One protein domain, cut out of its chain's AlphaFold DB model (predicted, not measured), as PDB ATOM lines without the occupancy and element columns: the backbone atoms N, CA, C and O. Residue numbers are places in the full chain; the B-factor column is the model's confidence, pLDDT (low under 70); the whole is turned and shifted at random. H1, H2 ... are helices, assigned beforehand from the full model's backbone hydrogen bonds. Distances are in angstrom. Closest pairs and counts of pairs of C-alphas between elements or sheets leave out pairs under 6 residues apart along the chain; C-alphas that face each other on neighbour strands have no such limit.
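This is residues 163 to 250 of the 862 residues of an uncharacterized protein of Symbiodinium microadriaticum (UniProt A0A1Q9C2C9). One long helix, H5, makes the longest axis; H2 packs along it, H3 touches its first residues, H1 and H4 pair up near it, and residues 245 to 250 stick out. The printed part has 88 residues with five named helices, H1 to H5 in order, and no named strand: all helix. It is compact, radius of gyration of the C-alphas 12.9 A, spanning 42 by 23 by 17 A.

H1, residues 164 to 171, touches H4, residues 206 to 211; their closest C-alphas, Gln 166 and Ala 211, are 5.0 A apart. H2, residues 175 to 187, touches H5, residues 225 to 250, running opposite ways; their closest C-alphas, Ala 182 and Leu 236, are 5.7 A apart. H3, residues 194 to 201, only just touches H5, with 3 pairs of C-alphas within 8 A, the closest Pro 194 and Val 225, 6.5 A. In all five helices every O i to N i+4 pair is within hydrogen-bond range.

H1 begins at C-alpha 164 (80.377, 121.651, 117.555). H5, 37.7 A long, ends at C-alpha 250 (93.634, 134.736, 115.049).

The printed part has no cut. The H4 to H5 link is long. Residues 221 to 222 have pLDDT under 70.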
ATOM      1  N   SER A 163      78.406 122.806 113.230       90.44
ATOM      2  CA  SER A 163      78.086 122.149 114.497       90.44
ATOM      3  C   SER A 163      79.354 121.968 115.340       90.44
ATOM      4  O   SER A 163      80.451 121.826 114.802       90.44
ATOM      5  N   LEU A 164      79.225 121.886 116.668       83.69
ATOM      6  CA  LEU A 164      80.377 121.651 117.555       83.69
ATOM      7  C   LEU A 164      81.149 120.363 117.187       83.69
ATOM      8  O   LEU A 164      82.365 120.280 117.369       83.69
ATOM      9  N   CYS A 165      80.454 119.363 116.636       83.38
ATOM     10  CA  CYS A 165      81.057 118.134 116.120       83.38
ATOM     11  C   CYS A 165      81.891 118.383 114.854       83.38
ATOM     12  O   CYS A 165      82.995 117.852 114.753       83.38
ATOM     13  N   GLN A 166      81.407 119.221 113.933       93.12
ATOM     14  CA  GLN A 166      82.150 119.654 112.745       93.12
ATOM     15  C   GLN A 166      83.373 120.486 113.134       93.12
ATOM     16  O   GLN A 166      84.476 120.153 112.715       93.12
ATOM     17  N   GLU A 167      83.219 121.488 114.003       92.94
ATOM     18  CA  GLU A 167      84.343 122.292 114.512       92.94
ATOM     19  C   GLU A 167      85.416 121.405 115.169       92.94
ATOM     20  O   GLU A 167      86.603 121.540 114.879       92.94
ATOM     21  N   THR A 168      85.006 120.426 115.985       85.88
ATOM     22  CA  THR A 168      85.936 119.472 116.615       85.88
ATOM     23  C   THR A 168      86.648 118.591 115.584       85.88
ATOM     24  O   THR A 168      87.861 118.416 115.679       85.88
ATOM     25  N   ALA A 169      85.935 118.069 114.580       85.88
ATOM     26  CA  ALA A 169      86.531 117.256 113.518       85.88
ATOM     27  C   ALA A 169      87.508 118.053 112.632       85.88
ATOM     28  O   ALA A 169      88.490 117.491 112.147       85.88
ATOM     29  N   LEU A 170      87.281 119.360 112.448       89.94
ATOM     30  CA  LEU A 170      88.200 120.243 111.723       89.94
ATOM     31  C   LEU A 170      89.463 120.577 112.516       89.94
ATOM     32  O   LEU A 170      90.526 120.687 111.915       89.94
ATOM     33  N   LEU A 171      89.385 120.677 113.847       84.50
ATOM     34  CA  LEU A 171      90.570 120.840 114.701       84.50
ATOM     35  C   LEU A 171      91.484 119.598 114.702       84.50
ATOM     36  O   LEU A 171      92.670 119.713 115.004       84.50
ATOM     37  N   GLU A 172      90.954 118.424 114.348       78.75
ATOM     38  CA  GLU A 172      91.721 117.181 114.166       78.75
ATOM     39  C   GLU A 172      92.229 116.992 112.718       78.75
ATOM     40  O   GLU A 172      93.037 116.097 112.459       78.75
ATOM     41  N   ALA A 173      91.803 117.836 111.768       80.69
ATOM     42  CA  ALA A 173      92.143 117.734 110.350       80.69
ATOM     43  C   ALA A 173      93.185 118.783 109.911       80.69
ATOM     44  O   ALA A 173      93.099 119.970 110.212       80.69
ATOM     45  N   SER A 174      94.172 118.356 109.119       86.06
ATOM     46  CA  SER A 174      95.187 119.259 108.562       86.06
ATOM     47  C   SER A 174      94.604 120.118 107.432       86.06
ATOM     48  O   SER A 174      94.188 119.579 106.404       86.06
ATOM     49  N   LYS A 175      94.620 121.452 107.574       88.31
ATOM     50  CA  LYS A 175      94.128 122.388 106.543       88.31
ATOM     51  C   LYS A 175      94.757 122.145 105.154       88.31
ATOM     52  O   LYS A 175      93.988 122.016 104.205       88.31
ATOM     53  N   PRO A 176      96.088 121.978 104.991       86.94
ATOM     54  CA  PRO A 176      96.682 121.572 103.711       86.94
ATOM     55  C   PRO A 176      96.115 120.274 103.113       86.94
ATOM     56  O   PRO A 176      95.962 120.181 101.897       86.94
ATOM     57  N   ALA A 177      95.770 119.281 103.943       80.62
ATOM     58  CA  ALA A 177      95.165 118.037 103.464       80.62
ATOM     59  C   ALA A 177      93.714 118.249 102.997       80.62
ATOM     60  O   ALA A 177      93.313 117.684 101.980       80.62
ATOM     61  N   LEU A 178      92.951 119.105 103.688       89.06
ATOM     62  CA  LEU A 178      91.603 119.499 103.264       89.06
ATOM     63  C   LEU A 178      91.616 120.348 101.984       89.06
ATOM     64  O   LEU A 178      90.727 120.173 101.159       89.06
ATOM     65  N   ILE A 179      92.625 121.205 101.775       89.38
ATOM     66  CA  ILE A 179      92.817 121.940 100.510       89.38
ATOM     67  C   ILE A 179      93.069 120.954  99.363       89.38
ATOM     68  O   ILE A 179      92.346 120.981  98.371       89.38
ATOM     69  N   LEU A 180      94.022 120.029  99.530       84.25
ATOM     70  CA  LEU A 180      94.333 119.019  98.515       84.25
ATOM     71  C   LEU A 180      93.112 118.144  98.182       84.25
ATOM     72  O   LEU A 180      92.850 117.861  97.014       84.25
ATOM     73  N   ALA A 181      92.338 117.745  99.196       87.62
ATOM     74  CA  ALA A 181      91.084 117.035  98.985       87.62
ATOM     75  C   ALA A 181      90.055 117.910  98.248       87.62
ATOM     76  O   ALA A 181      89.443 117.448  97.289       87.62
ATOM     77  N   ALA A 182      89.884 119.175  98.640       92.69
ATOM     78  CA  ALA A 182      88.957 120.096  97.990       92.69
ATOM     79  C   ALA A 182      89.296 120.328  96.512       92.69
ATOM     80  O   ALA A 182      88.376 120.389  95.704       92.69
ATOM     81  N   ASP A 183      90.577 120.405  96.141       89.56
ATOM     82  CA  ASP A 183      91.006 120.492  94.741       89.56
ATOM     83  C   ASP A 183      90.634 119.215  93.962       89.56
ATOM     84  O   ASP A 183      89.984 119.293  92.921       89.56
ATOM     85  N   VAL A 184      90.938 118.027  94.504       88.38
ATOM     86  CA  VAL A 184      90.583 116.734  93.880       88.38
ATOM     87  C   VAL A 184      89.067 116.572  93.704       88.38
ATOM     88  O   VAL A 184      88.606 116.105  92.660       88.38
ATOM     89  N   TRP A 185      88.270 116.978  94.694       94.25
ATOM     90  CA  TRP A 185      86.808 116.909  94.618       94.25
ATOM     91  C   TRP A 185      86.195 118.017  93.745       94.25
ATOM     92  O   TRP A 185      85.143 117.785  93.142       94.25
ATOM     93  N   ARG A 186      86.837 119.188  93.604       92.81
ATOM     94  CA  ARG A 186      86.402 120.283  92.708       92.81
ATOM     95  C   ARG A 186      86.407 119.867  91.239       92.81
ATOM     96  O   ARG A 186      85.487 120.238  90.515       92.81
ATOM     97  N   ASP A 187      87.372 119.047  90.834       89.19
ATOM     98  CA  ASP A 187      87.503 118.588  89.445       89.19
ATOM     99  C   ASP A 187      86.754 117.268  89.169       89.19
ATOM    100  O   ASP A 187      86.572 116.877  88.016       89.19
ATOM    101  N   MET A 188      86.271 116.576  90.209       92.50
ATOM    102  CA  MET A 188      85.580 115.290  90.063       92.50
ATOM    103  C   MET A 188      84.201 115.443  89.393       92.50
ATOM    104  O   MET A 188      83.324 116.066  89.988       92.50
ATOM    105  N   PRO A 189      83.943 114.865  88.206       90.88
ATOM    106  CA  PRO A 189      82.650 115.012  87.542       90.88
ATOM    107  C   PRO A 189      81.524 114.371  88.366       90.88
ATOM    108  O   PRO A 189      81.716 113.330  88.989       90.88
ATOM    109  N   THR A 190      80.314 114.933  88.320       91.12
ATOM    110  CA  THR A 190      79.123 114.336  88.964       91.12
ATOM    111  C   THR A 190      78.719 112.993  88.344       91.12
ATOM    112  O   THR A 190      78.006 112.216  88.971       91.12
ATOM    113  N   SER A 191      79.219 112.685  87.144       89.00
ATOM    114  CA  SER A 191      79.144 111.377  86.482       89.00
ATOM    115  C   SER A 191      80.316 110.434  86.817       89.00
ATOM    116  O   SER A 191      80.529 109.443  86.115       89.00
ATOM    117  N   ALA A 192      81.109 110.727  87.857       87.12
ATOM    118  CA  ALA A 192      82.185 109.850  88.314       87.12
ATOM    119  C   ALA A 192      81.663 108.454  88.694       87.12
ATOM    120  O   ALA A 192      80.548 108.288  89.186       87.12
ATOM    121  N   THR A 193      82.488 107.425  88.491       88.81
ATOM    122  CA  THR A 193      82.103 106.054  88.845       88.81
ATOM    123  C   THR A 193      82.091 105.867  90.370       88.81
ATOM    124  O   THR A 193      82.962 106.416  91.050       88.81
ATOM    125  N   PRO A 194      81.185 105.036  90.932       83.38
ATOM    126  CA  PRO A 194      81.122 104.777  92.377       83.38
ATOM    127  C   PRO A 194      82.468 104.347  92.982       83.38
ATOM    128  O   PRO A 194      82.807 104.739  94.093       83.38
ATOM    129  N   LEU A 195      83.270 103.586  92.225       79.62
ATOM    130  CA  LEU A 195      84.623 103.166  92.606       79.62
ATOM    131  C   LEU A 195      85.598 104.344  92.752       79.62
ATOM    132  O   LEU A 195      86.380 104.371  93.700       79.62
ATOM    133  N   LEU A 196      85.553 105.317  91.833       83.44
ATOM    134  CA  LEU A 196      86.385 106.519  91.909       83.44
ATOM    135  C   LEU A 196      85.944 107.418  93.069       83.44
ATOM    136  O   LEU A 196      86.791 107.942  93.792       83.44
ATOM    137  N   VAL A 197      84.633 107.551  93.280       88.75
ATOM    138  CA  VAL A 197      84.070 108.305  94.407       88.75
ATOM    139  C   VAL A 197      84.477 107.662  95.735       88.75
ATOM    140  O   VAL A 197      85.051 108.353  96.572       88.75
ATOM    141  N   GLN A 198      84.332 106.340  95.900       91.00
ATOM    142  CA  GLN A 198      84.784 105.632  97.106       91.00
ATOM    143  C   GLN A 198      86.287 105.797  97.361       91.00
ATOM    144  O   GLN A 198      86.702 106.037  98.495       91.00
ATOM    145  N   ALA A 199      87.116 105.665  96.320       82.12
ATOM    146  CA  ALA A 199      88.566 105.768  96.455       82.12
ATOM    147  C   ALA A 199      89.000 107.134  97.011       82.12
ATOM    148  O   ALA A 199      89.912 107.188  97.832       82.12
ATOM    149  N   ASN A 200      88.321 108.214  96.613       87.88
ATOM    150  CA  ASN A 200      88.582 109.567  97.106       87.88
ATOM    151  C   ASN A 200      87.880 109.873  98.439       87.88
ATOM    152  O   ASN A 200      88.382 110.674  99.222       87.88
ATOM    153  N   LEU A 201      86.753 109.220  98.730       90.56
ATOM    154  CA  LEU A 201      86.042 109.335 100.009       90.56
ATOM    155  C   LEU A 201      86.876 108.730 101.147       90.56
ATOM    156  O   LEU A 201      86.973 109.307 102.224       90.56
ATOM    157  N   ASN A 202      87.601 107.646 100.850       88.12
ATOM    158  CA  ASN A 202      88.597 107.036 101.732       88.12
ATOM    159  C   ASN A 202      89.841 107.918 102.000       88.12
ATOM    160  O   ASN A 202      90.634 107.570 102.874       88.12
ATOM    161  N   LEU A 203      90.049 109.018 101.259       84.50
ATOM    162  CA  LEU A 203      91.135 109.978 101.525       84.50
ATOM    163  C   LEU A 203      90.749 111.026 102.580       84.50
ATOM    164  O   LEU A 203      91.624 111.716 103.104       84.50
ATOM    165  N   LEU A 204      89.457 111.157 102.897       90.19
ATOM    166  CA  LEU A 204      88.975 112.050 103.946       90.19
ATOM    167  C   LEU A 204      89.076 111.368 105.324       90.19
ATOM    168  O   LEU A 204      88.836 110.162 105.437       90.19
ATOM    169  N   PRO A 205      89.400 112.106 106.405       90.12
ATOM    170  CA  PRO A 205      89.395 111.543 107.753       90.12
ATOM    171  C   PRO A 205      88.015 110.986 108.125       90.12
ATOM    172  O   PRO A 205      87.004 111.659 107.950       90.12
ATOM    173  N   ALA A 206      87.955 109.799 108.735       86.56
ATOM    174  CA  ALA A 206      86.676 109.194 109.130       86.56
ATOM    175  C   ALA A 206      85.848 110.085 110.084       86.56
ATOM    176  O   ALA A 206      84.622 110.092 110.009       86.56
ATOM    177  N   ALA A 207      86.512 110.872 110.941       85.31
ATOM    178  CA  ALA A 207      85.865 111.864 111.803       85.31
ATOM    179  C   ALA A 207      85.266 113.042 111.011       85.31
ATOM    180  O   ALA A 207      84.199 113.529 111.370       85.31
ATOM    181  N   PHE A 208      85.908 113.458 109.913       93.38
ATOM    182  CA  PHE A 208      85.368 114.460 108.992       93.38
ATOM    183  C   PHE A 208      84.116 113.916 108.298       93.38
ATOM    184  O   PHE A 208      83.066 114.546 108.369       93.38
ATOM    185  N   CYS A 209      84.183 112.713 107.714       93.19
ATOM    186  CA  CYS A 209      83.020 112.109 107.059       93.19
ATOM    187  C   CYS A 209      81.833 111.971 108.022       93.19
ATOM    188  O   CYS A 209      80.731 112.395 107.693       93.19
ATOM    189  N   ALA A 210      82.072 111.481 109.243       90.44
ATOM    190  CA  ALA A 210      81.031 111.348 110.259       90.44
ATOM    191  C   ALA A 210      80.456 112.692 110.750       90.44
ATOM    192  O   ALA A 210      79.283 112.748 111.094       90.44
ATOM    193  N   ALA A 211      81.250 113.767 110.810       92.00
ATOM    194  CA  ALA A 211      80.771 115.074 111.270       92.00
ATOM    195  C   ALA A 211      80.008 115.867 110.191       92.00
ATOM    196  O   ALA A 211      79.205 116.739 110.519       92.00
ATOM    197  N   PHE A 212      80.256 115.576 108.914       94.88
ATOM    198  CA  PHE A 212      79.573 116.186 107.768       94.88
ATOM    199  C   PHE A 212      78.505 115.265 107.145       94.88
ATOM    200  O   PHE A 212      78.098 115.494 106.009       94.88
ATOM    201  N   ASP A 213      78.069 114.230 107.877       93.62
ATOM    202  CA  ASP A 213      77.066 113.234 107.460       93.62
ATOM    203  C   ASP A 213      77.355 112.587 106.085       93.62
ATOM    204  O   ASP A 213      76.455 112.177 105.349       93.62
ATOM    205  N   LEU A 214      78.640 112.465 105.736       93.38
ATOM    206  CA  LEU A 214      79.096 111.829 104.505       93.38
ATOM    207  C   LEU A 214      79.123 110.302 104.700       93.38
ATOM    208  O   LEU A 214      79.735 109.821 105.662       93.38
ATOM    209  N   PRO A 215      78.507 109.512 103.800       88.38
ATOM    210  CA  PRO A 215      78.455 108.062 103.940       88.38
ATOM    211  C   PRO A 215      79.853 107.439 103.880       88.38
ATOM    212  O   PRO A 215      80.731 107.908 103.164       88.38
ATOM    213  N   SER A 216      80.061 106.333 104.594       81.56
ATOM    214  CA  SER A 216      81.314 105.567 104.522       81.56
ATOM    215  C   SER A 216      81.421 104.685 103.272       81.56
ATOM    216  O   SER A 216      82.520 104.234 102.945       81.56
ATOM    217  N   ASP A 217      80.302 104.439 102.582       84.06
ATOM    218  CA  ASP A 217      80.220 103.586 101.396       84.06
ATOM    219  C   ASP A 217      79.369 104.230 100.278       84.06
ATOM    220  O   ASP A 217      78.147 104.386 100.378       84.06
ATOM    221  N   ALA A 218      80.037 104.590  99.183       75.62
ATOM    222  CA  ALA A 218      79.463 105.097  97.945       75.62
ATOM    223  C   ALA A 218      78.804 103.988  97.103       75.62
ATOM    224  O   ALA A 218      77.933 104.288  96.286       75.62
ATOM    225  N   ALA A 219      79.147 102.708  97.306       71.62
ATOM    226  CA  ALA A 219      78.436 101.591  96.680       71.62
ATOM    227  C   ALA A 219      77.028 101.409  97.275       71.62
ATOM    228  O   ALA A 219      76.104 101.032  96.558       71.62
ATOM    229  N   ALA A 220      76.809 101.788  98.540       71.75
ATOM    230  CA  ALA A 220      75.459 101.911  99.097       71.75
ATOM    231  C   ALA A 220      74.631 103.044  98.440       71.75
ATOM    232  O   ALA A 220      73.411 103.067  98.569       71.75
ATOM    233  N   HIS A 221      75.282 103.952  97.699       68.38
ATOM    234  CA  HIS A 221      74.691 105.126  97.044       68.38
ATOM    235  C   HIS A 221      74.705 105.027  95.505       68.38
ATOM    236  O   HIS A 221      74.643 106.041  94.809       68.38
ATOM    237  N   LEU A 222      74.743 103.803  94.955       63.69
ATOM    238  CA  LEU A 222      74.815 103.511  93.511       63.69
ATOM    239  C   LEU A 222      73.800 104.270  92.634       63.69
ATOM    240  O   LEU A 222      74.093 104.535  91.471       63.69
ATOM    241  N   GLY A 223      72.627 104.616  93.170       74.88
ATOM    242  CA  GLY A 223      71.593 105.358  92.446       74.88
ATOM    243  C   GLY A 223      71.794 106.876  92.377       74.88
ATOM    244  O   GLY A 223      71.087 107.519  91.609       74.88
ATOM    245  N   ASN A 224      72.705 107.465  93.166       81.62
ATOM    246  CA  ASN A 224      72.806 108.924  93.285       81.62
ATOM    247  C   ASN A 224      74.227 109.443  93.599       81.62
ATOM    248  O   ASN A 224      74.465 110.215  94.526       81.62
ATOM    249  N   VAL A 225      75.200 108.993  92.803       88.06
ATOM    250  CA  VAL A 225      76.620 109.361  92.952       88.06
ATOM    251  C   VAL A 225      76.864 110.865  92.741       88.06
ATOM    252  O   VAL A 225      77.737 111.440  93.390       88.06
ATOM    253  N   GLY A 226      76.074 111.516  91.879       90.69
ATOM    254  CA  GLY A 226      76.172 112.955  91.620       90.69
ATOM    255  C   GLY A 226      75.907 113.800  92.866       90.69
ATOM    256  O   GLY A 226      76.713 114.677  93.182       90.69
ATOM    257  N   ASP A 227      74.852 113.481  93.617       90.38
ATOM    258  CA  ASP A 227      74.516 114.186  94.859       90.38
ATOM    259  C   ASP A 227      75.578 113.964  95.944       90.38
ATOM    260  O   ASP A 227      75.916 114.900  96.667       90.38
ATOM    261  N   LEU A 228      76.193 112.774  96.009       93.12
ATOM    262  CA  LEU A 228      77.322 112.520  96.911       93.12
ATOM    263  C   LEU A 228      78.545 113.386  96.556       93.12
ATOM    264  O   LEU A 228      79.156 113.974  97.448       93.12
ATOM    265  N   VAL A 229      78.880 113.534  95.269       94.44
ATOM    266  CA  VAL A 229      79.957 114.442  94.823       94.44
ATOM    267  C   VAL A 229      79.651 115.895  95.209       94.44
ATOM    268  O   VAL A 229      80.541 116.603  95.686       94.44
ATOM    269  N   VAL A 230      78.400 116.344  95.062       94.94
ATOM    270  CA  VAL A 230      77.966 117.691  95.474       94.94
ATOM    271  C   VAL A 230      78.038 117.870  96.997       94.94
ATOM    272  O   VAL A 230      78.567 118.883  97.458       94.94
ATOM    273  N   ALA A 231      77.593 116.885  97.780       94.06
ATOM    274  CA  ALA A 231      77.636 116.922  99.242       94.06
ATOM    275  C   ALA A 231      79.074 117.014  99.781       94.06
ATOM    276  O   ALA A 231      79.368 117.874 100.613       94.06
ATOM    277  N   VAL A 232      79.999 116.198  99.258       95.25
ATOM    278  CA  VAL A 232      81.412 116.220  99.680       95.25
ATOM    279  C   VAL A 232      82.083 117.554  99.326       95.25
ATOM    280  O   VAL A 232      82.819 118.109 100.145       95.25
ATOM    281  N   ARG A 233      81.788 118.124  98.147       97.12
ATOM    282  CA  ARG A 233      82.246 119.475  97.768       97.12
ATOM    283  C   ARG A 233      81.724 120.547  98.726       97.12
ATOM    284  O   ARG A 233      82.499 121.405  99.142       97.12
ATOM    285  N   GLY A 234      80.441 120.488  99.088       94.75
ATOM    286  CA  GLY A 234      79.824 121.409 100.046       94.75
ATOM    287  C   GLY A 234      80.476 121.337 101.429       94.75
ATOM    288  O   GLY A 234      80.852 122.370 101.982       94.75
ATOM    289  N   ALA A 235      80.694 120.122 101.942       95.50
ATOM    290  CA  ALA A 235      81.382 119.880 103.210       95.50
ATOM    291  C   ALA A 235      82.817 120.439 103.214       95.50
ATOM    292  O   ALA A 235      83.198 121.167 104.131       95.50
ATOM    293  N   LEU A 236      83.602 120.156 102.167       96.00
ATOM    294  CA  LEU A 236      84.975 120.655 102.032       96.00
ATOM    295  C   LEU A 236      85.036 122.183 101.884       96.00
ATOM    296  O   LEU A 236      85.918 122.815 102.461       96.00
ATOM    297  N   HIS A 237      84.089 122.793 101.167       95.44
ATOM    298  CA  HIS A 237      84.011 124.249 101.051       95.44
ATOM    299  C   HIS A 237      83.678 124.913 102.397       95.44
ATOM    300  O   HIS A 237      84.408 125.805 102.829       95.44
ATOM    301  N   ALA A 238      82.646 124.432 103.100       92.50
ATOM    302  CA  ALA A 238      82.260 124.948 104.415       92.50
ATOM    303  C   ALA A 238      83.393 124.806 105.449       92.50
ATOM    304  O   ALA A 238      83.659 125.730 106.219       92.50
ATOM    305  N   ALA A 239      84.109 123.677 105.416       94.50
ATOM    306  CA  ALA A 239      85.280 123.427 106.245       94.50
ATOM    307  C   ALA A 239      86.415 124.434 106.010       94.50
ATOM    308  O   ALA A 239      86.953 124.995 106.967       94.50
ATOM    309  N   LEU A 240      86.770 124.685 104.746       94.81
ATOM    310  CA  LEU A 240      87.831 125.632 104.400       94.81
ATOM    311  C   LEU A 240      87.442 127.073 104.749       94.81
ATOM    312  O   LEU A 240      88.240 127.764 105.378       94.81
ATOM    313  N   CYS A 241      86.207 127.495 104.459       92.88
ATOM    314  CA  CYS A 241      85.723 128.827 104.829       92.88
ATOM    315  C   CYS A 241      85.722 129.061 106.350       92.88
ATOM    316  O   CYS A 241      86.079 130.152 106.797       92.88
ATOM    317  N   TRP A 242      85.374 128.053 107.159       93.19
ATOM    318  CA  TRP A 242      85.475 128.160 108.619       93.19
ATOM    319  C   TRP A 242      86.937 128.271 109.075       93.19
ATOM    320  O   TRP A 242      87.254 129.146 109.877       93.19
ATOM    321  N   LEU A 243      87.847 127.457 108.522       90.69
ATOM    322  CA  LEU A 243      89.281 127.511 108.840       90.69
ATOM    323  C   LEU A 243      89.937 128.841 108.427       90.69
ATOM    324  O   LEU A 243      90.782 129.358 109.156       90.69
ATOM    325  N   ASP A 244      89.554 129.416 107.285       91.44
ATOM    326  CA  ASP A 244      89.972 130.762 106.874       91.44
ATOM    327  C   ASP A 244      89.432 131.836 107.828       91.44
ATOM    328  O   ASP A 244      90.175 132.738 108.217       91.44
ATOM    329  N   GLY A 245      88.179 131.709 108.278       88.44
ATOM    330  CA  GLY A 245      87.592 132.580 109.296       88.44
ATOM    331  C   GLY A 245      88.339 132.526 110.634       88.44
ATOM    332  O   GLY A 245      88.664 133.573 111.193       88.44
ATOM    333  N   GLN A 246      88.687 131.330 111.122       87.38
ATOM    334  CA  GLN A 246      89.478 131.179 112.352       87.38
ATOM    335  C   GLN A 246      90.888 131.765 112.202       87.38
ATOM    336  O   GLN A 246      91.358 132.463 113.100       87.38
ATOM    337  N   GLU A 247      91.557 131.563 111.062       85.38
ATOM    338  CA  GLU A 247      92.843 132.217 110.795       85.38
ATOM    339  C   GLU A 247      92.728 133.744 110.735       85.38
ATOM    340  O   GLU A 247      93.617 134.434 111.236       85.38
ATOM    341  N   GLN A 248      91.652 134.291 110.165       81.69
ATOM    342  CA  GLN A 248      91.414 135.736 110.161       81.69
ATOM    343  C   GLN A 248      91.175 136.274 111.574       81.69
ATOM    344  O   GLN A 248      91.784 137.278 111.928       81.69
ATOM    345  N   VAL A 249      90.387 135.594 112.413       79.75
ATOM    346  CA  VAL A 249      90.189 135.970 113.828       79.75
ATOM    347  C   VAL A 249      91.510 135.919 114.605       79.75
ATOM    348  O   VAL A 249      91.835 136.864 115.327       79.75
ATOM    349  N   LEU A 250      92.317 134.870 114.416       75.88
ATOM    350  CA  LEU A 250      93.634 134.736 115.049       75.88
ATOM    351  C   LEU A 250      94.625 135.820 114.593       75.88
ATOM    352  O   LEU A 250      95.402 136.306 115.410       75.88
TER     353      LEU A 250